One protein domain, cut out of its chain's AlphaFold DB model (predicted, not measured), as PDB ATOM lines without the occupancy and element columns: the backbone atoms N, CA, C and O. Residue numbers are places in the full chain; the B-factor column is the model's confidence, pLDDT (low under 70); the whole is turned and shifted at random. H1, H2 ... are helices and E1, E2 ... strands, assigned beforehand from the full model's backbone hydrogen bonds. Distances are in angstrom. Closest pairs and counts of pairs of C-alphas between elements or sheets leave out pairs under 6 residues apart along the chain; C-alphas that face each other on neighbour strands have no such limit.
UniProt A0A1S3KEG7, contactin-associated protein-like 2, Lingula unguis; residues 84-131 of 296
ATOM      1  N   SER A  84     -41.655 -39.664  21.857       91.00
ATOM      2  CA  SER A  84     -41.195 -40.985  21.411       91.00
ATOM      3  C   SER A  84     -41.935 -41.427  20.147       91.00
ATOM      4  O   SER A  84     -41.299 -41.817  19.174       91.00
ATOM      5  N   ASP A  85     -43.260 -41.268  20.129       90.62
ATOM      6  CA  ASP A  85     -44.103 -41.550  18.957       90.62
ATOM      7  C   ASP A  85     -43.725 -40.642  17.769       90.62
ATOM      8  O   ASP A  85     -43.517 -41.106  16.650       90.62
ATOM      9  N   ALA A  86     -43.510 -39.346  18.021       89.69
ATOM     10  CA  ALA A  86     -43.051 -38.403  17.000       89.69
ATOM     11  C   ALA A  86     -41.713 -38.833  16.374       89.69
ATOM     12  O   ALA A  86     -41.548 -38.810  15.148       89.69
ATOM     13  N   LEU A  87     -40.763 -39.257  17.212       86.62
ATOM     14  CA  LEU A  87     -39.459 -39.728  16.767       86.62
ATOM     15  C   LEU A  87     -39.589 -40.991  15.904       86.62
ATOM     16  O   LEU A  87     -38.995 -41.040  14.824       86.62
ATOM     17  N   GLU A  88     -40.389 -41.968  16.332       85.12
ATOM     18  CA  GLU A  88     -40.646 -43.204  15.584       85.12
ATOM     19  C   GLU A  88     -41.265 -42.922  14.208       85.12
ATOM     20  O   GLU A  88     -40.749 -43.405  13.192       85.12
ATOM     21  N   ARG A  89     -42.296 -42.066  14.144       84.06
ATOM     22  CA  ARG A  89     -42.963 -41.665  12.889       84.06
ATOM     23  C   ARG A  89     -42.036 -40.937  11.922       84.06
ATOM     24  O   ARG A  89     -42.171 -41.079  10.710       84.06
ATOM     25  N   SER A  90     -41.078 -40.165  12.435       78.44
ATOM     26  CA  SER A  90     -40.143 -39.406  11.597       78.44
ATOM     27  C   SER A  90     -39.125 -40.284  10.854       78.44
ATOM     28  O   SER A  90     -38.397 -39.786   9.993       78.44
ATOM     29  N   GLY A  91     -39.001 -41.570  11.216       69.06
ATOM     30  CA  GLY A  91     -37.964 -42.468  10.699       69.06
ATOM     31  C   GLY A  91     -36.535 -42.055  11.088       69.06
ATOM     32  O   GLY A  91     -35.564 -42.691  10.666       69.06
ATOM     33  N   ARG A  92     -36.370 -40.999  11.899       64.94
ATOM     34  CA  ARG A  92     -35.072 -40.503  12.359       64.94
ATOM     35  C   ARG A  92     -34.608 -41.349  13.540       64.94
ATOM     36  O   ARG A  92     -34.988 -41.130  14.678       64.94
ATOM     37  N   ARG A  93     -33.705 -42.293  13.276       55.06
ATOM     38  CA  ARG A  93     -33.010 -43.075  14.321       55.06
ATOM     39  C   ARG A  93     -31.857 -42.327  15.007       55.06
ATOM     40  O   ARG A  93     -31.112 -42.934  15.769       55.06
ATOM     41  N   GLN A  94     -31.645 -41.047  14.701       54.34
ATOM     42  CA  GLN A  94     -30.478 -40.325  15.207       54.34
ATOM     43  C   GLN A  94     -30.778 -39.666  16.556       54.34
ATOM     44  O   GLN A  94     -31.529 -38.697  16.641       54.34
ATOM     45  N   SER A  95     -30.155 -40.213  17.602       59.06
ATOM     46  CA  SER A  95     -29.922 -39.541  18.885       59.06
ATOM     47  C   SER A  95     -29.252 -38.180  18.650       59.06
ATOM     48  O   SER A  95     -28.420 -38.056  17.751       59.06
ATOM     49  N   GLY A  96     -29.571 -37.173  19.470       60.41
ATOM     50  CA  GLY A  96     -28.838 -35.896  19.476       60.41
ATOM     51  C   GLY A  96     -29.552 -34.667  18.903       60.41
ATOM     52  O   GLY A  96     -28.899 -33.643  18.717       60.41
ATOM     53  N   LYS A  97     -30.864 -34.723  18.642       69.81
ATOM     54  CA  LYS A  97     -31.650 -33.534  18.277       69.81
ATOM     55  C   LYS A  97     -32.622 -33.168  19.391       69.81
ATOM     56  O   LYS A  97     -33.277 -34.045  19.954       69.81
ATOM     57  N   ALA A  98     -32.706 -31.871  19.667       78.69
ATOM     58  CA  ALA A  98     -33.755 -31.288  20.478       78.69
ATOM     59  C   ALA A  98     -34.622 -30.393  19.578       78.69
ATOM     60  O   ALA A  98     -34.085 -29.534  18.873       78.69
ATOM     61  N   GLU A  99     -35.931 -30.630  19.517       84.94
ATOM     62  CA  GLU A  99     -36.830 -29.907  18.610       84.94
ATOM     63  C   GLU A  99     -38.192 -29.617  19.240       84.94
ATOM     64  O   GLU A  99     -38.674 -30.358  20.094       84.94
ATOM     65  N   THR A 100     -38.806 -28.507  18.833       88.12
ATOM     66  CA  THR A 100     -40.186 -28.188  19.212       88.12
ATOM     67  C   THR A 100     -41.129 -29.042  18.373       88.12
ATOM     68  O   THR A 100     -41.003 -29.082  17.152       88.12
ATOM     69  N   THR A 101     -42.041 -29.766  19.011       88.12
ATOM     70  CA  THR A 101     -42.939 -30.728  18.355       88.12
ATOM     71  C   THR A 101     -44.343 -30.587  18.913       88.12
ATOM     72  O   THR A 101     -44.508 -30.413  20.117       88.12
ATOM     73  N   LEU A 102     -45.345 -30.650  18.037       89.56
ATOM     74  CA  LEU A 102     -46.745 -30.733  18.434       89.56
ATOM     75  C   LEU A 102     -47.058 -32.178  18.842       89.56
ATOM     76  O   LEU A 102     -46.806 -33.091  18.054       89.56
ATOM     77  N   ILE A 103     -47.587 -32.379  20.048       92.69
ATOM     78  CA  ILE A 103     -48.020 -33.692  20.537       92.69
ATOM     79  C   ILE A 103     -49.454 -33.641  21.071       92.69
ATOM     80  O   ILE A 103     -49.949 -32.572  21.424       92.69
ATOM     81  N   ASP A 104     -50.076 -34.813  21.168       93.19
ATOM     82  CA  ASP A 104     -51.424 -35.015  21.700       93.19
ATOM     83  C   ASP A 104     -51.461 -36.227  22.660       93.19
ATOM     84  O   ASP A 104     -51.707 -37.360  22.230       93.19
ATOM     85  N   PRO A 105     -51.128 -36.040  23.952       94.94
ATOM     86  CA  PRO A 105     -50.952 -37.149  24.890       94.94
ATOM     87  C   PRO A 105     -52.180 -38.051  25.050       94.94
ATOM     88  O   PRO A 105     -52.052 -39.282  25.016       94.94
ATOM     89  N   ASP A 106     -53.370 -37.476  25.198       92.38
ATOM     90  CA  ASP A 106     -54.645 -38.188  25.307       92.38
ATOM     91  C   ASP A 106     -55.194 -38.655  23.951       92.38
ATOM     92  O   ASP A 106     -55.969 -39.615  23.921       92.38
ATOM     93  N   GLY A 107     -54.642 -38.148  22.848       89.62
ATOM     94  CA  GLY A 107     -54.926 -38.588  21.486       89.62
ATOM     95  C   GLY A 107     -56.170 -37.917  20.913       89.62
ATOM     96  O   GLY A 107     -56.906 -37.252  21.625       89.62
ATOM     97  N   GLU A 108     -56.443 -38.158  19.628       83.81
ATOM     98  CA  GLU A 108     -57.410 -37.356  18.851       83.81
ATOM     99  C   GLU A 108     -58.854 -37.389  19.387       83.81
ATOM    100  O   GLU A 108     -59.634 -36.471  19.145       83.81
ATOM    101  N   GLU A 109     -59.226 -38.458  20.098       83.88
ATOM    102  CA  GLU A 109     -60.542 -38.609  20.741       83.88
ATOM    103  C   GLU A 109     -60.574 -38.054  22.180       83.88
ATOM    104  O   GLU A 109     -61.620 -38.059  22.835       83.88
ATOM    105  N   GLY A 110     -59.425 -37.609  22.688       86.19
ATOM    106  CA  GLY A 110     -59.237 -37.035  24.009       86.19
ATOM    107  C   GLY A 110     -59.817 -35.620  24.132       86.19
ATOM    108  O   GLY A 110     -59.988 -34.909  23.140       86.19
ATOM    109  N   PRO A 111     -60.181 -35.189  25.353       87.69
ATOM    110  CA  PRO A 111     -60.772 -33.873  25.570       87.69
ATOM    111  C   PRO A 111     -59.755 -32.721  25.530       87.69
ATOM    112  O   PRO A 111     -60.174 -31.559  25.523       87.69
ATOM    113  N   VAL A 112     -58.448 -32.998  25.564       89.69
ATOM    114  CA  VAL A 112     -57.408 -31.974  25.657       89.69
ATOM    115  C   VAL A 112     -56.787 -31.706  24.289       89.69
ATOM    116  O   VAL A 112     -56.403 -32.602  23.553       89.69
ATOM    117  N   ALA A 113     -56.678 -30.424  23.940       84.62
ATOM    118  CA  ALA A 113     -56.111 -30.013  22.663       84.62
ATOM    119  C   ALA A 113     -54.609 -30.330  22.559       84.62
ATOM    120  O   ALA A 113     -53.889 -30.106  23.543       84.62
ATOM    121  N   PRO A 114     -54.110 -30.686  21.356       89.75
ATOM    122  CA  PRO A 114     -52.683 -30.802  21.086       89.75
ATOM    123  C   PRO A 114     -51.905 -29.545  21.482       89.75
ATOM    124  O   PRO A 114     -52.439 -28.433  21.482       89.75
ATOM    125  N   PHE A 115     -50.620 -29.699  21.794       90.19
ATOM    126  CA  PHE A 115     -49.762 -28.577  22.171       90.19
ATOM    127  C   PHE A 115     -48.289 -28.824  21.883       90.19
ATOM    128  O   PHE A 115     -47.835 -29.954  21.698       90.19
ATOM    129  N   PHE A 116     -47.538 -27.725  21.812       90.19
ATOM    130  CA  PHE A 116     -46.110 -27.782  21.554       90.19
ATOM    131  C   PHE A 116     -45.330 -28.124  22.817       90.19
ATOM    132  O   PHE A 116     -45.550 -27.573  23.894       90.19
ATOM    133  N   VAL A 117     -44.351 -28.999  22.642       95.00
ATOM    134  CA  VAL A 117     -43.376 -29.395  23.653       95.00
ATOM    135  C   VAL A 117     -41.978 -29.351  23.064       95.00
ATOM    136  O   VAL A 117     -41.807 -29.328  21.845       95.00
ATOM    137  N   HIS A 118     -40.965 -29.395  23.921       94.25
ATOM    138  CA  HIS A 118     -39.596 -29.611  23.482       94.25
ATOM    139  C   HIS A 118     -39.213 -31.086  23.644       94.25
ATOM    140  O   HIS A 118     -39.145 -31.594  24.763       94.25
ATOM    141  N   CYS A 119     -38.976 -31.777  22.533       93.56
ATOM    142  CA  CYS A 119     -38.534 -33.167  22.517       93.56
ATOM    143  C   CYS A 119     -37.009 -33.229  22.537       93.56
ATOM    144  O   CYS A 119     -36.373 -32.673  21.649       93.56
ATOM    145  N   ASP A 120     -36.428 -33.918  23.517       92.25
ATOM    146  CA  ASP A 120     -34.981 -34.067  23.696       92.25
ATOM    147  C   ASP A 120     -34.600 -35.552  23.753       92.25
ATOM    148  O   ASP A 120     -34.958 -36.257  24.694       92.25
ATOM    149  N   ASN A 121     -33.854 -36.018  22.748       88.62
ATOM    150  CA  ASN A 121     -33.286 -37.369  22.693       88.62
ATOM    151  C   ASN A 121     -31.747 -37.339  22.641       88.62
ATOM    152  O   ASN A 121     -31.109 -38.060  21.874       88.62
ATOM    153  N   THR A 122     -31.117 -36.435  23.388       85.50
ATOM    154  CA  THR A 122     -29.646 -36.331  23.438       85.50
ATOM    155  C   THR A 122     -29.000 -37.380  24.346       85.50
ATOM    156  O   THR A 122     -27.826 -37.699  24.174       85.50
ATOM    157  N   THR A 123     -29.761 -37.949  25.285       83.56
ATOM    158  CA  THR A 123     -29.264 -38.866  26.332       83.56
ATOM    159  C   THR A 123     -29.653 -40.332  26.108       83.56
ATOM    160  O   THR A 123     -29.463 -41.165  26.991       83.56
ATOM    161  N   GLY A 124     -30.236 -40.660  24.951       82.44
ATOM    162  CA  GLY A 124     -30.787 -41.985  24.638       82.44
ATOM    163  C   GLY A 124     -32.161 -42.269  25.262       82.44
ATOM    164  O   GLY A 124     -32.838 -43.199  24.836       82.44
ATOM    165  N   THR A 125     -32.600 -41.463  26.234       89.69
ATOM    166  CA  THR A 125     -34.002 -41.389  26.666       89.69
ATOM    167  C   THR A 125     -34.675 -40.224  25.952       89.69
ATOM    168  O   THR A 125     -34.130 -39.120  25.943       89.69
ATOM    169  N   VAL A 126     -35.868 -40.454  25.396       92.50
ATOM    170  CA  VAL A 126     -36.674 -39.394  24.782       92.50
ATOM    171  C   VAL A 126     -37.465 -38.672  25.870       92.50
ATOM    172  O   VAL A 126     -38.368 -39.245  26.484       92.50
ATOM    173  N   TRP A 127     -37.114 -37.416  26.117       95.75
ATOM    174  CA  TRP A 127     -37.774 -36.548  27.084       95.75
ATOM    175  C   TRP A 127     -38.699 -35.554  26.391       95.75
ATOM    176  O   TRP A 127     -38.313 -34.888  25.434       95.75
ATOM    177  N   THR A 128     -39.899 -35.409  26.933       97.12
ATOM    178  CA  THR A 128     -40.821 -34.310  26.668       97.12
ATOM    179  C   THR A 128     -40.604 -33.234  27.725       97.12
ATOM    180  O   THR A 128     -40.800 -33.491  28.912       97.12
ATOM    181  N   LYS A 129     -40.183 -32.038  27.310       97.56
ATOM    182  CA  LYS A 129     -39.839 -30.929  28.204       97.56
ATOM    183  C   LYS A 129     -40.772 -29.739  28.002       97.56
ATOM    184  O   LYS A 129     -40.982 -29.293  26.874       97.56
ATOM    185  N   LEU A 130     -41.276 -29.195  29.107       97.38
ATOM    186  CA  LEU A 130     -42.050 -27.953  29.149       97.38
ATOM    187  C   LEU A 130     -41.310 -26.912  29.983       97.38
ATOM    188  O   LEU A 130     -41.132 -27.086  31.189       97.38
ATOM    189  N   THR A 131     -40.865 -25.834  29.340       96.88
ATOM    190  CA  THR A 131     -40.064 -24.784  29.980       96.88
ATOM    191  C   THR A 131     -40.886 -24.015  31.005       96.88
ATOM    192  O   THR A 131     -41.862 -23.359  30.644       96.88
TER     193      THR A 131
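This is residues 84 to 131 of the 296 residues of the protein "contactin-associated protein-like 2" of Lingula unguis (UniProt A0A1S3KEG7). A small twisted sheet of three antiparallel strands, E1, E2 and E3, has one short helix, H1, at one of its faces; the loop of residues 104 to 114 between E1 and E2 reaches well past one end of the strands. The printed part has 48 residues, with one named helix and three named strands in the order H1, E1, E2, E3 along the chain, and the sheet's order is E1 - E2 - E3. The class is mixed, helices and strands, though under half of the residues, 22 of 48, are in named elements. The whole is only just compact, close to loose, with a radius of gyration of the C-alphas of 11.2 A, and its C-alphas span 32 by 25 by 14 A.

E2 covers residues 115 to 120 and is 15.8 A from first to last C-alpha, beginning at C-alpha 115 at (-49.762, -28.577, 22.171). E1, residues 98 to 103, is 14.5 A long. E3, residues 127 to 130, measures 9.8 A and ends at C-alpha 130 at (-42.050, -27.953, 29.149). H1, residues 84 to 89, measures 8.7 A and begins at C-alpha 84 at (-41.195, -40.985, 21.411).

The sheet is a meander, each strand the antiparallel neighbour of the one before, with E2 as its inner strand and E1 and E3 as edge strands. It is only just strongly twisted, its C-alphas lying up to 4.4 A off the best plane. E1 and E2 form a hairpin at 148 degrees between their directions; C-alphas 102 and 116 face each other at 4.3 A, and N 119 and O 99 are within hydrogen-bond range at 2.8 A. E2 and E3 form a second hairpin at 132 degrees, with C-alphas 118 and 129 facing each other at 4.9 A and N 129 and O 118 within hydrogen-bond range at 2.8 A. H1 is on the sheet at a height over the sheet of 9.2 A, and only just over none of the strands: 2 of its 6 C-alphas fall on E1 and 2 on E2. The closest C-alphas of H1 and E1 are those of Ala 86 and Ile 103, 7.7 A apart. In H1 every O i to N i+4 pair is within hydrogen-bond range.

The two C-alphas farthest apart are those of Gln 94 and Pro 111, at 32.7 A. The printed part has no cut. The link from E1 to E2, 11 residues, is long; those from H1 to E1 and from E2 to E3 are short. Residues 88 to 93, of which 88 and 89 belong to H1, stand free. The mean pLDDT of the printed part is 85.4, and confidence is low, under 70, at residues 91 to 97.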